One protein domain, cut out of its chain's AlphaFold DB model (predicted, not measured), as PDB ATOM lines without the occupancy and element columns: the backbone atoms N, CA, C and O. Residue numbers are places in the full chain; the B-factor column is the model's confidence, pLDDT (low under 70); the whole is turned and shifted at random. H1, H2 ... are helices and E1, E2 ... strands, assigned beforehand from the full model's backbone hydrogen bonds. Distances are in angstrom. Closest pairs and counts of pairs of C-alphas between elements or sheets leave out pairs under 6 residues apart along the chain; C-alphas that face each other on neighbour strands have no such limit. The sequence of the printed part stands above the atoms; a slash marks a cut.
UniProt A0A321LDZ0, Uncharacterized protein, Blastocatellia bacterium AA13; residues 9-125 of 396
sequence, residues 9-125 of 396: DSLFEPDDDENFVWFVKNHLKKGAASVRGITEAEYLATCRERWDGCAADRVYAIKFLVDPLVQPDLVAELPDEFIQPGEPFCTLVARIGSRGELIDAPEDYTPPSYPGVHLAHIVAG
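AT A GLANCE: This is residues 9 to 125 of the 396 residues of an uncharacterized protein of Blastocatellia bacterium AA13 (UniProt A0A321LDZ0). A small, strongly twisted sheet of three strands, E1, E2 and E3, has its helices gathered toward one end, where H3 packs slantwise over one face near the start of E2, H1 packs by H3 and E1, and short H2 joins those two helices at their far end. The short helices H4 and H5 lie toward this same end of the sheet, while the long link of residues 97 to 116 loops at the other end and folds back to the start of E3. The 117 residues printed hold five named helices and three named strands in the order H1, H2, H3, E1, H4, H5, E2, E3; the mixed sheet runs E1, E2, E3, and the class is mixed, helices and strands. The whole is compact, with a radius of gyration of the C-alphas of 15.2 A and spans of 46 by 32 by 26 A.

IN THESE COORDINATES: H1 is residues 18 to 29, 16.5 A long, beginning at C-alpha 18, (-52.979, 40.454, 24.024). H2 is residues 32 to 36, and H3 residues 40 to 52, 18.1 A. E1 is residues 62 to 66, 12.8 A; H4 is residues 72 to 75 and H5 residues 80 to 83. E2, residues 89 to 96, is 21.9 A long and begins at C-alpha 89, (-48.100, 35.321, 39.611). E3, residues 117 to 124, is 20.8 A long and ends at C-alpha 124, (-44.474, 57.501, 36.632).

HOW THE PARTS SIT: E1 and E2 are antiparallel at 145 degrees, with N 64 and O 91 2.9 A apart, within hydrogen-bond range. E2 and E3 are parallel at 30 degrees, with N 120 and O 92 2.8 A apart, also within range. H3 on one face of the sheet makes two layers, helix over strands, at a height over the sheet of 10.0 A. It lies over E2, slantwise at 34 degrees on the local plane, with the C-alphas of Arg 50 and Phe 89 closest at 5.9 A. H1 touches H3, closest at the C-alphas of Val 24 and Leu 44, 6.9 A, opposite ways at 36 degrees, only just a steep tilt. H1 only grazes the sheet with residues 19 to 27. H2 touches residues 40 to 43 of H3, closest at the C-alphas of Ala 33 and Glu 40, 5.3 A. H5 only grazes the sheet with residues 81 to 83; H4 is not on it, and is close but not clearly touching H5, with the C-alphas of Val 75 and Ile 83 closest at 6.5 A. In H1 and H3 every O i to N i+4 pair is within hydrogen-bond range; H2 has 0 of 1, with 1 of 2 O i to N i+3 pairs, and H4 and H5 are too short for an i+4 pair.

THE WHOLE: The C-alphas of Gly 37 and Glu 107, the two farthest apart, are 46.7 A apart. The printed part has no cut, and the link from E2 to E3, 20 residues, is long. Mean pLDDT of the printed part is 89.8; residue 98 and residues 124 to 125 are under 70.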
ATOM      1  N   ASP A   9     -48.994  28.887  18.872       86.56
ATOM      2  CA  ASP A   9     -50.153  29.733  18.605       86.56
ATOM      3  C   ASP A   9     -51.494  28.989  18.711       86.56
ATOM      4  O   ASP A   9     -52.501  29.632  18.990       86.56
ATOM      5  N   SER A  10     -51.541  27.661  18.535       91.31
ATOM      6  CA  SER A  10     -52.796  26.896  18.620       91.31
ATOM      7  C   SER A  10     -53.288  26.659  20.049       91.31
ATOM      8  O   SER A  10     -54.398  26.161  20.223       91.31
ATOM      9  N   LEU A  11     -52.474  26.978  21.059       92.50
ATOM     10  CA  LEU A  11     -52.827  26.809  22.470       92.50
ATOM     11  C   LEU A  11     -53.657  27.983  23.020       92.50
ATOM     12  O   LEU A  11     -54.372  27.808  24.003       92.50
ATOM     13  N   PHE A  12     -53.572  29.162  22.399       96.31
ATOM     14  CA  PHE A  12     -54.248  30.377  22.861       96.31
ATOM     15  C   PHE A  12     -55.689  30.465  22.351       96.31
ATOM     16  O   PHE A  12     -56.000  30.052  21.230       96.31
ATOM     17  N   GLU A  13     -56.569  31.030  23.173       95.88
ATOM     18  CA  GLU A  13     -57.960  31.285  22.812       95.88
ATOM     19  C   GLU A  13     -58.080  32.609  22.036       95.88
ATOM     20  O   GLU A  13     -57.299  33.533  22.271       95.88
ATOM     21  N   PRO A  14     -59.026  32.739  21.083       94.38
ATOM     22  CA  PRO A  14     -59.166  33.957  20.277       94.38
ATOM     23  C   PRO A  14     -59.463  35.234  21.077       94.38
ATOM     24  O   PRO A  14     -59.283  36.330  20.550       94.38
ATOM     25  N   ASP A  15     -59.970  35.092  22.299       95.19
ATOM     26  CA  ASP A  15     -60.343  36.154  23.232       95.19
ATOM     27  C   ASP A  15     -59.357  36.331  24.397       95.19
ATOM     28  O   ASP A  15     -59.596  37.178  25.261       95.19
ATOM     29  N   ASP A  16     -58.236  35.601  24.404       95.75
ATOM     30  CA  ASP A  16     -57.150  35.842  25.356       95.75
ATOM     31  C   ASP A  16     -56.628  37.290  25.228       95.75
ATOM     32  O   ASP A  16     -56.438  37.820  24.128       95.75
ATOM     33  N   ASP A  17     -56.344  37.930  26.367       94.88
ATOM     34  CA  ASP A  17     -55.772  39.281  26.409       94.88
ATOM     35  C   ASP A  17     -54.417  39.337  25.674       94.88
ATOM     36  O   ASP A  17     -53.541  38.494  25.878       94.88
ATOM     37  N   GLU A  18     -54.203  40.352  24.833       92.00
ATOM     38  CA  GLU A  18     -52.979  40.454  24.024       92.00
ATOM     39  C   GLU A  18     -51.697  40.501  24.878       92.00
ATOM     40  O   GLU A  18     -50.676  39.916  24.499       92.00
ATOM     41  N   ASN A  19     -51.734  41.153  26.048       88.94
ATOM     42  CA  ASN A  19     -50.590  41.183  26.959       88.94
ATOM     43  C   ASN A  19     -50.366  39.808  27.580       88.94
ATOM     44  O   ASN A  19     -49.220  39.362  27.654       88.94
ATOM     45  N   PHE A  20     -51.435  39.120  27.988       95.81
ATOM     46  CA  PHE A  20     -51.350  37.746  28.485       95.81
ATOM     47  C   PHE A  20     -50.645  36.834  27.474       95.81
ATOM     48  O   PHE A  20     -49.640  36.199  27.810       95.81
ATOM     49  N   VAL A  21     -51.102  36.845  26.216       95.19
ATOM     50  CA  VAL A  21     -50.497  36.065  25.127       95.19
ATOM     51  C   VAL A  21     -49.012  36.406  24.979       95.19
ATOM     52  O   VAL A  21     -48.171  35.508  24.867       95.19
ATOM     53  N   TRP A  22     -48.664  37.695  25.009       92.62
ATOM     54  CA  TRP A  22     -47.277  38.147  24.902       92.62
ATOM     55  C   TRP A  22     -46.390  37.608  26.033       92.62
ATOM     56  O   TRP A  22     -45.321  37.054  25.754       92.62
ATOM     57  N   PHE A  23     -46.824  37.725  27.295       93.19
ATOM     58  CA  PHE A  23     -46.057  37.250  28.452       93.19
ATOM     59  C   PHE A  23     -45.837  35.742  28.398       93.19
ATOM     60  O   PHE A  23     -44.693  35.289  28.480       93.19
ATOM     61  N   VAL A  24     -46.903  34.966  28.187       95.69
ATOM     62  CA  VAL A  24     -46.812  33.502  28.177       95.69
ATOM     63  C   VAL A  24     -45.916  33.014  27.041       95.69
ATOM     64  O   VAL A  24     -45.041  32.185  27.284       95.69
ATOM     65  N   LYS A  25     -46.029  33.572  25.826       93.69
ATOM     66  CA  LYS A  25     -45.109  33.231  24.723       93.69
ATOM     67  C   LYS A  25     -43.654  33.528  25.078       93.69
ATOM     68  O   LYS A  25     -42.767  32.733  24.771       93.69
ATOM     69  N   ASN A  26     -43.396  34.661  25.731       89.25
ATOM     70  CA  ASN A  26     -42.046  35.039  26.134       89.25
ATOM     71  C   ASN A  26     -41.492  34.098  27.220       89.25
ATOM     72  O   ASN A  26     -40.314  33.745  27.184       89.25
ATOM     73  N   HIS A  27     -42.332  33.639  28.150       94.69
ATOM     74  CA  HIS A  27     -41.950  32.655  29.166       94.69
ATOM     75  C   HIS A  27     -41.710  31.265  28.562       94.69
ATOM     76  O   HIS A  27     -40.685  30.640  28.843       94.69
ATOM     77  N   LEU A  28     -42.594  30.802  27.673       94.94
ATOM     78  CA  LEU A  28     -42.440  29.536  26.951       94.94
ATOM     79  C   LEU A  28     -41.160  29.523  26.108       94.94
ATOM     80  O   LEU A  28     -40.395  28.565  26.176       94.94
ATOM     81  N   LYS A  29     -40.838  30.628  25.421       90.56
ATOM     82  CA  LYS A  29     -39.569  30.789  24.684       90.56
ATOM     83  C   LYS A  29     -38.332  30.641  25.579       90.56
ATOM     84  O   LYS A  29     -37.276  30.232  25.104       90.56
ATOM     85  N   LYS A  30     -38.453  30.968  26.868       90.88
ATOM     86  CA  LYS A  30     -37.403  30.788  27.882       90.88
ATOM     87  C   LYS A  30     -37.427  29.408  28.550       90.88
ATOM     88  O   LYS A  30     -36.626  29.160  29.444       90.88
ATOM     89  N   GLY A  31     -38.319  28.512  28.129       94.88
ATOM     90  CA  GLY A  31     -38.417  27.146  28.639       94.88
ATOM     91  C   GLY A  31     -39.215  27.002  29.935       94.88
ATOM     92  O   GLY A  31     -39.007  26.025  30.648       94.88
ATOM     93  N   ALA A  32     -40.122  27.933  30.258       95.75
ATOM     94  CA  ALA A  32     -40.842  27.948  31.539       95.75
ATOM     95  C   ALA A  32     -41.610  26.653  31.869       95.75
ATOM     96  O   ALA A  32     -41.622  26.234  33.029       95.75
ATOM     97  N   ALA A  33     -42.219  26.007  30.867       96.00
ATOM     98  CA  ALA A  33     -42.896  24.718  31.030       96.00
ATOM     99  C   ALA A  33     -41.888  23.586  31.305       96.00
ATOM    100  O   ALA A  33     -42.014  22.851  32.286       96.00
ATOM    101  N   SER A  34     -40.823  23.521  30.500       95.12
ATOM    102  CA  SER A  34     -39.748  22.532  30.633       95.12
ATOM    103  C   SER A  34     -39.045  22.598  31.988       95.12
ATOM    104  O   SER A  34     -38.805  21.558  32.594       95.12
ATOM    105  N   VAL A  35     -38.750  23.804  32.490       94.81
ATOM    106  CA  VAL A  35     -38.112  24.015  33.805       94.81
ATOM    107  C   VAL A  35     -38.978  23.471  34.946       94.81
ATOM    108  O   VAL A  35     -38.448  22.993  35.945       94.81
ATOM    109  N   ARG A  36     -40.304  23.478  34.781       94.62
ATOM    110  CA  ARG A  36     -41.266  22.941  35.753       94.62
ATOM    111  C   ARG A  36     -41.569  21.456  35.577       94.62
ATOM    112  O   ARG A  36     -42.271  20.885  36.404       94.62
ATOM    113  N   GLY A  37     -41.082  20.832  34.505       96.06
ATOM    114  CA  GLY A  37     -41.429  19.451  34.173       96.06
ATOM    115  C   GLY A  37     -42.910  19.255  33.827       96.06
ATOM    116  O   GLY A  37     -43.427  18.160  34.035       96.06
ATOM    117  N   ILE A  38     -43.581  20.292  33.314       96.81
ATOM    118  CA  ILE A  38     -44.981  20.248  32.858       96.81
ATOM    119  C   ILE A  38     -45.067  20.523  31.353       96.81
ATOM    120  O   ILE A  38     -44.114  20.998  30.732       96.81
ATOM    121  N   THR A  39     -46.209  20.220  30.749       96.69
ATOM    122  CA  THR A  39     -46.483  20.531  29.339       96.69
ATOM    123  C   THR A  39     -46.741  22.027  29.126       96.69
ATOM    124  O   THR A  39     -47.130  22.745  30.048       96.69
ATOM    125  N   GLU A  40     -46.565  22.521  27.894       96.56
ATOM    126  CA  GLU A  40     -46.883  23.922  27.564       96.56
ATOM    127  C   GLU A  40     -48.368  24.248  27.794       96.56
ATOM    128  O   GLU A  40     -48.687  25.348  28.239       96.56
ATOM    129  N   ALA A  41     -49.263  23.281  27.565       96.56
ATOM    130  CA  ALA A  41     -50.696  23.421  27.817       96.56
ATOM    131  C   ALA A  41     -51.022  23.540  29.318       96.56
ATOM    132  O   ALA A  41     -51.819  24.391  29.706       96.56
ATOM    133  N   GLU A  42     -50.381  22.732  30.170       97.31
ATOM    134  CA  GLU A  42     -50.514  22.850  31.631       97.31
ATOM    135  C   GLU A  42     -49.959  24.188  32.130       97.31
ATOM    136  O   GLU A  42     -50.598  24.857  32.938       97.31
ATOM    137  N   TYR A  43     -48.806  24.621  31.608       97.44
ATOM    138  CA  TYR A  43     -48.234  25.923  31.949       97.44
ATOM    139  C   TYR A  43     -49.154  27.084  31.548       97.44
ATOM    140  O   TYR A  43     -49.368  28.000  32.345       97.44
ATOM    141  N   LEU A  44     -49.724  27.037  30.339       97.38
ATOM    142  CA  LEU A  44     -50.686  28.029  29.865       97.38
ATOM    143  C   LEU A  44     -51.922  28.083  30.769       97.38
ATOM    144  O   LEU A  44     -52.339  29.178  31.140       97.38
ATOM    145  N   ALA A  45     -52.469  26.929  31.164       97.38
ATOM    146  CA  ALA A  45     -53.622  26.858  32.059       97.38
ATOM    147  C   ALA A  45     -53.334  27.516  33.419       97.38
ATOM    148  O   ALA A  45     -54.119  28.350  33.867       97.38
ATOM    149  N   THR A  46     -52.177  27.226  34.026       96.69
ATOM    150  CA  THR A  46     -51.734  27.880  35.269       96.69
ATOM    151  C   THR A  46     -51.596  29.391  35.091       96.69
ATOM    152  O   THR A  46     -52.059  30.169  35.922       96.69
ATOM    153  N   CYS A  47     -50.977  29.837  33.994       97.06
ATOM    154  CA  CYS A  47     -50.827  31.262  33.712       97.06
ATOM    155  C   CYS A  47     -52.182  31.956  33.549       97.06
ATOM    156  O   CYS A  47     -52.353  33.065  34.053       97.06
ATOM    157  N   ARG A  48     -53.136  31.313  32.864       97.62
ATOM    158  CA  ARG A  48     -54.478  31.861  32.643       97.62
ATOM    159  C   ARG A  48     -55.251  31.970  33.951       97.62
ATOM    160  O   ARG A  48     -55.788  33.031  34.234       97.62
ATOM    161  N   GLU A  49     -55.212  30.944  34.802       96.31
ATOM    162  CA  GLU A  49     -55.819  30.995  36.142       96.31
ATOM    163  C   GLU A  49     -55.286  32.182  36.960       96.31
ATOM    164  O   GLU A  49     -56.051  32.937  37.563       96.31
ATOM    165  N   ARG A  50     -53.963  32.388  36.945       95.62
ATOM    166  CA  ARG A  50     -53.313  33.504  37.647       95.62
ATOM    167  C   ARG A  50     -53.671  34.852  37.036       95.62
ATOM    168  O   ARG A  50     -53.861  35.817  37.777       95.62
ATOM    169  N   TRP A  51     -53.758  34.925  35.710       96.56
ATOM    170  CA  TRP A  51     -54.191  36.118  34.998       96.56
ATOM    171  C   TRP A  51     -55.627  36.466  35.375       96.56
ATOM    172  O   TRP A  51     -55.867  37.544  35.911       96.56
ATOM    173  N   ASP A  52     -56.571  35.556  35.197       96.06
ATOM    174  CA  ASP A  52     -57.996  35.811  35.411       96.06
ATOM    175  C   ASP A  52     -58.359  35.999  36.891       96.06
ATOM    176  O   ASP A  52     -59.357  36.645  37.213       96.06
ATOM    177  N   GLY A  53     -57.511  35.519  37.807       94.69
ATOM    178  CA  GLY A  53     -57.651  35.705  39.252       94.69
ATOM    179  C   GLY A  53     -57.521  37.154  39.742       94.69
ATOM    180  O   GLY A  53     -57.749  37.414  40.924       94.69
ATOM    181  N   CYS A  54     -57.171  38.107  38.873       94.00
ATOM    182  CA  CYS A  54     -57.111  39.520  39.231       94.00
ATOM    183  C   CYS A  54     -57.539  40.463  38.108       94.00
ATOM    184  O   CYS A  54     -57.366  40.190  36.919       94.00
ATOM    185  N   ALA A  55     -58.055  41.626  38.496       95.06
ATOM    186  CA  ALA A  55     -58.455  42.676  37.572       95.06
ATOM    187  C   ALA A  55     -57.688  43.967  37.866       95.06
ATOM    188  O   ALA A  55     -57.603  44.396  39.022       95.06
ATOM    189  N   ALA A  56     -57.154  44.572  36.804       93.44
ATOM    190  CA  ALA A  56     -56.659  45.939  36.833       93.44
ATOM    191  C   ALA A  56     -57.827  46.915  37.036       93.44
ATOM    192  O   ALA A  56     -58.962  46.643  36.636       93.44
ATOM    193  N   ASP A  57     -57.540  48.067  37.630       93.75
ATOM    194  CA  ASP A  57     -58.493  49.165  37.757       93.75
ATOM    195  C   ASP A  57     -57.852  50.493  37.337       93.75
ATOM    196  O   ASP A  57     -56.775  50.523  36.755       93.75
ATOM    197  N   ARG A  58     -58.519  51.623  37.588       90.56
ATOM    198  CA  ARG A  58     -57.989  52.932  37.173       90.56
ATOM    199  C   ARG A  58     -56.705  53.362  37.900       90.56
ATOM    200  O   ARG A  58     -56.008  54.222  37.376       90.56
ATOM    201  N   VAL A  59     -56.428  52.827  39.091       90.88
ATOM    202  CA  VAL A  59     -55.247  53.167  39.905       90.88
ATOM    203  C   VAL A  59     -54.136  52.161  39.625       90.88
ATOM    204  O   VAL A  59     -53.018  52.538  39.276       90.88
ATOM    205  N   TYR A  60     -54.464  50.873  39.703       92.31
ATOM    206  CA  TYR A  60     -53.609  49.747  39.348       92.31
ATOM    207  C   TYR A  60     -53.866  49.333  37.897       92.31
ATOM    208  O   TYR A  60     -54.394  48.257  37.611       92.31
ATOM    209  N   ALA A  61     -53.534  50.242  36.980       88.19
ATOM    210  CA  ALA A  61     -53.940  50.169  35.577       88.19
ATOM    211  C   ALA A  61     -53.096  49.227  34.717       88.19
ATOM    212  O   ALA A  61     -53.523  48.852  33.626       88.19
ATOM    213  N   ILE A  62     -51.898  48.860  35.174       88.56
ATOM    214  CA  ILE A  62     -51.001  47.995  34.410       88.56
ATOM    215  C   ILE A  62     -50.925  46.634  35.087       88.56
ATOM    216  O   ILE A  62     -50.715  46.539  36.295       88.56
ATOM    217  N   LYS A  63     -51.073  45.583  34.285       92.31
ATOM    218  CA  LYS A  63     -51.075  44.195  34.724       92.31
ATOM    219  C   LYS A  63     -50.023  43.412  33.950       92.31
ATOM    220  O   LYS A  63     -49.986  43.467  32.723       92.31
ATOM    221  N   PHE A  64     -49.181  42.687  34.674       92.50
ATOM    222  CA  PHE A  64     -48.130  41.853  34.107       92.50
ATOM    223  C   PHE A  64     -48.156  40.464  34.727       92.50
ATOM    224  O   PHE A  64     -48.505  40.309  35.898       92.50
ATOM    225  N   LEU A  65     -47.734  39.471  33.951       94.19
ATOM    226  CA  LEU A  65     -47.505  38.120  34.440       94.19
ATOM    227  C   LEU A  65     -46.003  37.935  34.658       94.19
ATOM    228  O   LEU A  65     -45.214  38.189  33.748       94.19
ATOM    229  N   VAL A  66     -45.619  37.507  35.857       93.19
ATOM    230  CA  VAL A  66     -44.222  37.274  36.232       93.19
ATOM    231  C   VAL A  66     -44.029  35.798  36.514       93.19
ATOM    232  O   VAL A  66     -44.840  35.172  37.194       93.19
ATOM    233  N   ASP A  67     -42.942  35.246  35.986       94.62
ATOM    234  CA  ASP A  67     -42.525  33.878  36.253       94.62
ATOM    235  C   ASP A  67     -41.151  33.868  36.951       94.62
ATOM    236  O   ASP A  67     -40.134  34.097  36.284       94.62
ATOM    237  N   PRO A  68     -41.097  33.566  38.265       92.19
ATOM    238  CA  PRO A  68     -39.857  33.553  39.047       92.19
ATOM    239  C   PRO A  68     -38.731  32.703  38.450       92.19
ATOM    240  O   PRO A  68     -37.563  33.069  38.548       92.19
ATOM    241  N   LEU A  69     -39.065  31.578  37.808       91.12
ATOM    242  CA  LEU A  69     -38.076  30.596  37.355       91.12
ATOM    243  C   LEU A  69     -37.390  31.001  36.047       91.12
ATOM    244  O   LEU A  69     -36.265  30.580  35.788       91.12
ATOM    245  N   VAL A  70     -38.042  31.818  35.214       90.88
ATOM    246  CA  VAL A  70     -37.460  32.327  33.954       90.88
ATOM    247  C   VAL A  70     -37.205  33.838  33.965       90.88
ATOM    248  O   VAL A  70     -36.709  34.407  32.980       90.88
ATOM    249  N   GLN A  71     -37.546  34.507  35.067       86.94
ATOM    250  CA  GLN A  71     -37.281  35.921  35.333       86.94
ATOM    251  C   GLN A  71     -36.797  36.149  36.781       86.94
ATOM    252  O   GLN A  71     -37.364  36.997  37.474       86.94
ATOM    253  N   PRO A  72     -35.735  35.460  37.242       83.00
ATOM    254  CA  PRO A  72     -35.252  35.583  38.622       83.00
ATOM    255  C   PRO A  72     -34.882  37.029  38.988       83.00
ATOM    256  O   PRO A  72     -35.178  37.497  40.083       83.00
ATOM    257  N   ASP A  73     -34.345  37.787  38.028       75.00
ATOM    258  CA  ASP A  73     -33.971  39.194  38.212       75.00
ATOM    259  C   ASP A  73     -35.162  40.106  38.579       75.00
ATOM    260  O   ASP A  73     -34.960  41.160  39.172       75.00
ATOM    261  N   LEU A  74     -36.400  39.745  38.207       74.50
ATOM    262  CA  LEU A  74     -37.594  40.548  38.520       74.50
ATOM    263  C   LEU A  74     -38.160  40.269  39.911       74.50
ATOM    264  O   LEU A  74     -38.969  41.055  40.396       74.50
ATOM    265  N   VAL A  75     -37.774  39.151  40.522       81.62
ATOM    266  CA  VAL A  75     -38.328  38.691  41.799       81.62
ATOM    267  C   VAL A  75     -37.307  38.715  42.931       81.62
ATOM    268  O   VAL A  75     -37.684  38.484  44.070       81.62
ATOM    269  N   ALA A  76     -36.040  39.030  42.642       76.38
ATOM    270  CA  ALA A  76     -34.944  39.013  43.613       76.38
ATOM    271  C   ALA A  76     -35.180  39.902  44.850       76.38
ATOM    272  O   ALA A  76     -34.648  39.616  45.916       76.38
ATOM    273  N   GLU A  77     -35.977  40.965  44.715       75.00
ATOM    274  CA  GLU A  77     -36.315  41.889  45.809       75.00
ATOM    275  C   GLU A  77     -37.743  41.685  46.352       75.00
ATOM    276  O   GLU A  77     -38.218  42.477  47.166       75.00
ATOM    277  N   LEU A  78     -38.457  40.651  45.893       80.12
ATOM    278  CA  LEU A  78     -39.815  40.368  46.351       80.12
ATOM    279  C   LEU A  78     -39.822  39.509  47.623       80.12
ATOM    280  O   LEU A  78     -38.870  38.775  47.882       80.12
ATOM    281  N   PRO A  79     -40.906  39.562  48.418       82.31
ATOM    282  CA  PRO A  79     -41.075  38.663  49.555       82.31
ATOM    283  C   PRO A  79     -41.027  37.181  49.149       82.31
ATOM    284  O   PRO A  79     -41.520  36.815  48.078       82.31
ATOM    285  N   ASP A  80     -40.520  36.325  50.044       84.19
ATOM    286  CA  ASP A  80     -40.351  34.881  49.805       84.19
ATOM    287  C   ASP A  80     -41.627  34.184  49.325       84.19
ATOM    288  O   ASP A  80     -41.543  33.245  48.551       84.19
ATOM    289  N   GLU A  81     -42.813  34.654  49.714       83.12
ATOM    290  CA  GLU A  81     -44.105  34.100  49.272       83.12
ATOM    291  C   GLU A  81     -44.373  34.232  47.758       83.12
ATOM    292  O   GLU A  81     -45.221  33.520  47.221       83.12
ATOM    293  N   PHE A  82     -43.657  35.125  47.064       81.19
ATOM    294  CA  PHE A  82     -43.696  35.257  45.601       81.19
ATOM    295  C   PHE A  82     -42.551  34.506  44.910       81.19
ATOM    296  O   PHE A  82     -42.640  34.197  43.722       81.19
ATOM    297  N   ILE A  83     -41.475  34.209  45.644       79.81
ATOM    298  CA  ILE A  83     -40.306  33.478  45.140       79.81
ATOM    299  C   ILE A  83     -40.516  31.970  45.311       79.81
ATOM    300  O   ILE A  83     -40.251  31.194  44.398       79.81
ATOM    301  N   GLN A  84     -41.043  31.560  46.459       78.56
ATOM    302  CA  GLN A  84     -41.384  30.199  46.858       78.56
ATOM    303  C   GLN A  84     -42.915  30.107  46.893       78.56
ATOM    304  O   GLN A  84     -43.537  30.804  47.694       78.56
ATOM    305  N   PRO A  85     -43.564  29.298  46.034       79.69
ATOM    306  CA  PRO A  85     -43.080  28.048  45.423       79.69
ATOM    307  C   PRO A  85     -42.508  28.157  43.991       79.69
ATOM    308  O   PRO A  85     -42.369  27.145  43.306       79.69
ATOM    309  N   GLY A  86     -42.211  29.360  43.494       83.75
ATOM    310  CA  GLY A  86     -41.755  29.568  42.114       83.75
ATOM    311  C   GLY A  86     -42.887  29.497  41.087       83.75
ATOM    312  O   GLY A  86     -42.657  29.271  39.897       83.75
ATOM    313  N   GLU A  87     -44.132  29.656  41.530       92.31
ATOM    314  CA  GLU A  87     -45.292  29.700  40.647       92.31
ATOM    315  C   GLU A  87     -45.412  31.057  39.936       92.31
ATOM    316  O   GLU A  87     -45.049  32.085  40.509       92.31
ATOM    317  N   PRO A  88     -45.928  31.092  38.692       94.38
ATOM    318  CA  PRO A  88     -46.262  32.351  38.046       94.38
ATOM    319  C   PRO A  88     -47.300  33.126  38.862       94.38
ATOM    320  O   PRO A  88     -48.249  32.541  39.390       94.38
ATOM    321  N   PHE A  89     -47.161  34.445  38.916       94.75
ATOM    322  CA  PHE A  89     -48.100  35.321  39.611       94.75
ATOM    323  C   PHE A  89     -48.347  36.605  38.822       94.75
ATOM    324  O   PHE A  89     -47.566  36.995  37.950       94.75
ATOM    325  N   CYS A  90     -49.456  37.277  39.130       94.44
ATOM    326  CA  CYS A  90     -49.751  38.575  38.539       94.44
ATOM    327  C   CYS A  90     -49.190  39.706  39.390       94.44
ATOM    328  O   CYS A  90     -49.318  39.710  40.613       94.44
ATOM    329  N   THR A  91     -48.625  40.701  38.716       92.94
ATOM    330  CA  THR A  91     -48.280  41.987  39.311       92.94
ATOM    331  C   THR A  91     -49.216  43.056  38.772       92.94
ATOM    332  O   THR A  91     -49.318  43.242  37.556       92.94
ATOM    333  N   LEU A  92     -49.878  43.771  39.675       92.56
ATOM    334  CA  LEU A  92     -50.623  44.981  39.363       92.56
ATOM    335  C   LEU A  92     -49.777  46.191  39.742       92.56
ATOM    336  O   LEU A  92     -49.249  46.261  40.850       92.56
ATOM    337  N   VAL A  93     -49.665  47.159  38.840       90.19
ATOM    338  CA  VAL A  93     -48.795  48.319  39.018       90.19
ATOM    339  C   VAL A  93     -49.613  49.598  39.093       90.19
ATOM    340  O   VAL A  93     -50.363  49.917  38.166       90.19
ATOM    341  N   ALA A  94     -49.420  50.352  40.175       90.12
ATOM    342  CA  ALA A  94     -49.968  51.692  40.332       90.12
ATOM    343  C   ALA A  94     -48.901  52.774  40.175       90.12
ATOM    344  O   ALA A  94     -47.728  52.590  40.515       90.12
ATOM    345  N   ARG A  95     -49.337  53.936  39.688       86.44
ATOM    346  CA  ARG A  95     -48.513  55.143  39.636       86.44
ATOM    347  C   ARG A  95     -48.517  55.812  41.006       86.44
ATOM    348  O   ARG A  95     -49.585  56.039  41.567       86.44
ATOM    349  N   ILE A  96     -47.345  56.180  41.504       84.38
ATOM    350  CA  ILE A  96     -47.197  56.954  42.736       84.38
ATOM    351  C   ILE A  96     -46.498  58.292  42.487       84.38
ATOM    352  O   ILE A  96     -45.684  58.432  41.569       84.38
ATOM    353  N   GLY A  97     -46.845  59.287  43.300       75.19
ATOM    354  CA  GLY A  97     -46.173  60.580  43.345       75.19
ATOM    355  C   GLY A  97     -44.865  60.528  44.136       75.19
ATOM    356  O   GLY A  97     -44.473  59.501  44.693       75.19
ATOM    357  N   SER A  98     -44.173  61.667  44.212       69.56
ATOM    358  CA  SER A  98     -42.867  61.764  44.884       69.56
ATOM    359  C   SER A  98     -42.923  61.503  46.395       69.56
ATOM    360  O   SER A  98     -41.876  61.351  47.018       69.56
ATOM    361  N   ARG A  99     -44.116  61.497  47.006       76.94
ATOM    362  CA  ARG A  99     -44.315  61.211  48.437       76.94
ATOM    363  C   ARG A  99     -44.946  59.833  48.670       76.94
ATOM    364  O   ARG A  99     -45.297  59.509  49.804       76.94
ATOM    365  N   GLY A 100     -45.071  59.012  47.624       81.44
ATOM    366  CA  GLY A 100     -45.666  57.676  47.697       81.44
ATOM    367  C   GLY A 100     -47.193  57.663  47.649       81.44
ATOM    368  O   GLY A 100     -47.801  56.615  47.838       81.44
ATOM    369  N   GLU A 101     -47.831  58.805  47.404       88.50
ATOM    370  CA  GLU A 101     -49.272  58.892  47.208       88.50
ATOM    371  C   GLU A 101     -49.687  58.226  45.889       88.50
ATOM    372  O   GLU A 101     -49.047  58.444  44.861       88.50
ATOM    373  N   LEU A 102     -50.761  57.428  45.900       89.12
ATOM    374  CA  LEU A 102     -51.309  56.827  44.682       89.12
ATOM    375  C   LEU A 102     -51.896  57.922  43.782       89.12
ATOM    376  O   LEU A 102     -52.795  58.662  44.184       89.12
ATOM    377  N   ILE A 103     -51.391  58.012  42.555       84.69
ATOM    378  CA  ILE A 103     -51.925  58.907  41.528       84.69
ATOM    379  C   ILE A 103     -53.243  58.308  41.019       84.69
ATOM    380  O   ILE A 103     -53.385  57.091  40.926       84.69
ATOM    381  N   ASP A 104     -54.220  59.165  40.711       85.56
ATOM    382  CA  ASP A 104     -55.557  58.794  40.210       85.56
ATOM    383  C   ASP A 104     -56.457  58.036  41.218       85.56
ATOM    384  O   ASP A 104     -57.604  57.693  40.903       85.56
ATOM    385  N   ALA A 105     -55.987  57.835  42.454       92.62
ATOM    386  CA  ALA A 105     -56.769  57.242  43.534       92.62
ATOM    387  C   ALA A 105     -57.752  58.260  44.155       92.62
ATOM    388  O   ALA A 105     -57.338  59.358  44.531       92.62
ATOM    389  N   PRO A 106     -59.057  57.935  44.286       92.38
ATOM    390  CA  PRO A 106     -59.989  58.742  45.082       92.38
ATOM    391  C   PRO A 106     -59.621  58.718  46.578       92.38
ATOM    392  O   PRO A 106     -58.906  57.826  47.030       92.38
ATOM    393  N   GLU A 107     -60.135  59.674  47.361       91.19
ATOM    394  CA  GLU A 107     -59.808  59.817  48.797       91.19
ATOM    395  C   GLU A 107     -60.121  58.566  49.642       91.19
ATOM    396  O   GLU A 107     -59.470  58.329  50.655       91.19
ATOM    397  N   ASP A 108     -61.093  57.757  49.223       93.50
ATOM    398  CA  ASP A 108     -61.547  56.528  49.880       93.50
ATOM    399  C   ASP A 108     -61.077  55.247  49.167       93.50
ATOM    400  O   ASP A 108     -61.595  54.154  49.418       93.50
ATOM    401  N   TYR A 109     -60.097  55.362  48.269       95.50
ATOM    402  CA  TYR A 109     -59.591  54.221  47.519       95.50
ATOM    403  C   TYR A 109     -58.975  53.165  48.434       95.50
ATOM    404  O   TYR A 109     -58.078  53.446  49.229       95.50
ATOM    405  N   THR A 110     -59.407  51.919  48.258       94.38
ATOM    406  CA  THR A 110     -58.777  50.758  48.883       94.38
ATOM    407  C   THR A 110     -58.082  49.950  47.790       94.38
ATOM    408  O   THR A 110     -58.770  49.521  46.860       94.38
ATOM    409  N   PRO A 111     -56.753  49.736  47.874       94.06
ATOM    410  CA  PRO A 111     -56.039  48.894  46.924       94.06
ATOM    411  C   PRO A 111     -56.671  47.499  46.816       94.06
ATOM    412  O   PRO A 111     -57.130  46.958  47.829       94.06
ATOM    413  N   PRO A 112     -56.698  46.902  45.615       90.75
ATOM    414  CA  PRO A 112     -57.263  45.580  45.432       90.75
ATOM    415  C   PRO A 112     -56.462  44.544  46.221       90.75
ATOM    416  O   PRO A 112     -55.239  44.610  46.298       90.75
ATOM    417  N   SER A 113     -57.151  43.555  46.780       92.88
ATOM    418  CA  SER A 113     -56.521  42.437  47.477       92.88
ATOM    419  C   SER A 113     -56.965  41.142  46.815       92.88
ATOM    420  O   SER A 113     -58.114  40.723  46.955       92.88
ATOM    421  N   TYR A 114     -56.052  40.538  46.062       91.00
ATOM    422  CA  TYR A 114     -56.245  39.243  45.424       91.00
ATOM    423  C   TYR A 114     -55.191  38.265  45.968       91.00
ATOM    424  O   TYR A 114     -54.029  38.656  46.117       91.00
ATOM    425  N   PRO A 115     -55.548  37.007  46.276       88.44
ATOM    426  CA  PRO A 115     -54.576  36.009  46.711       88.44
ATOM    427  C   PRO A 115     -53.480  35.786  45.660       88.44
ATOM    428  O   PRO A 115     -53.783  35.542  44.495       88.44
ATOM    429  N   GLY A 116     -52.211  35.843  46.077       84.75
ATOM    430  CA  GLY A 116     -51.069  35.591  45.190       84.75
ATOM    431  C   GLY A 116     -50.845  36.668  44.123       84.75
ATOM    432  O   GLY A 116     -50.250  36.381  43.091       84.75
ATOM    433  N   VAL A 117     -51.332  37.893  44.341       90.06
ATOM    434  CA  VAL A 117     -51.081  39.035  43.454       90.06
ATOM    435  C   VAL A 117     -50.173  40.029  44.142       90.06
ATOM    436  O   VAL A 117     -50.441  40.472  45.257       90.06
ATOM    437  N   HIS A 118     -49.110  40.406  43.444       91.12
ATOM    438  CA  HIS A 118     -48.190  41.424  43.909       91.12
ATOM    439  C   HIS A 118     -48.691  42.814  43.495       91.12
ATOM    440  O   HIS A 118     -49.028  43.047  42.333       91.12
ATOM    441  N   LEU A 119     -48.734  43.751  44.441       90.56
ATOM    442  CA  LEU A 119     -48.996  45.157  44.153       90.56
ATOM    443  C   LEU A 119     -47.667  45.901  44.104       90.56
ATOM    444  O   LEU A 119     -47.020  46.077  45.133       90.56
ATOM    445  N   ALA A 120     -47.294  46.371  42.920       85.88
ATOM    446  CA  ALA A 120     -46.100  47.174  42.729       85.88
ATOM    447  C   ALA A 120     -46.454  48.655  42.575       85.88
ATOM    448  O   ALA A 120     -47.520  49.036  42.077       85.88
ATOM    449  N   HIS A 121     -45.513  49.506  42.970       87.00
ATOM    450  CA  HIS A 121     -45.597  50.946  42.783       87.00
ATOM    451  C   HIS A 121     -44.494  51.401  41.845       87.00
ATOM    452  O   HIS A 121     -43.334  51.023  42.002       87.00
ATOM    453  N   ILE A 122     -44.863  52.233  40.877       80.25
ATOM    454  CA  ILE A 122     -43.905  52.922  40.021       80.25
ATOM    455  C   ILE A 122     -44.063  54.418  40.189       80.25
ATOM    456  O   ILE A 122     -45.170  54.959  40.159       80.25
ATOM    457  N   VAL A 123     -42.942  55.117  40.278       72.50
ATOM    458  CA  VAL A 123     -42.962  56.551  40.014       72.50
ATOM    459  C   VAL A 123     -43.087  56.708  38.500       72.50
ATOM    460  O   VAL A 123     -42.220  56.275  37.742       72.50
ATOM    461  N   ALA A 124     -44.202  57.273  38.047       63.31
ATOM    462  CA  ALA A 124     -44.474  57.501  36.632       63.31
ATOM    463  C   ALA A 124     -44.486  59.005  36.355       63.31
ATOM    464  O   ALA A 124     -45.489  59.691  36.581       63.31
ATOM    465  N   GLY A 125     -43.343  59.498  35.881       58.16
ATOM    466  CA  GLY A 125     -43.048  60.913  35.682       58.16
ATOM    467  C   GLY A 125     -41.541  61.152  35.590       58.16
ATOM    468  O   GLY A 125     -40.746  60.219  35.645       58.16
TER     469      GLY A 125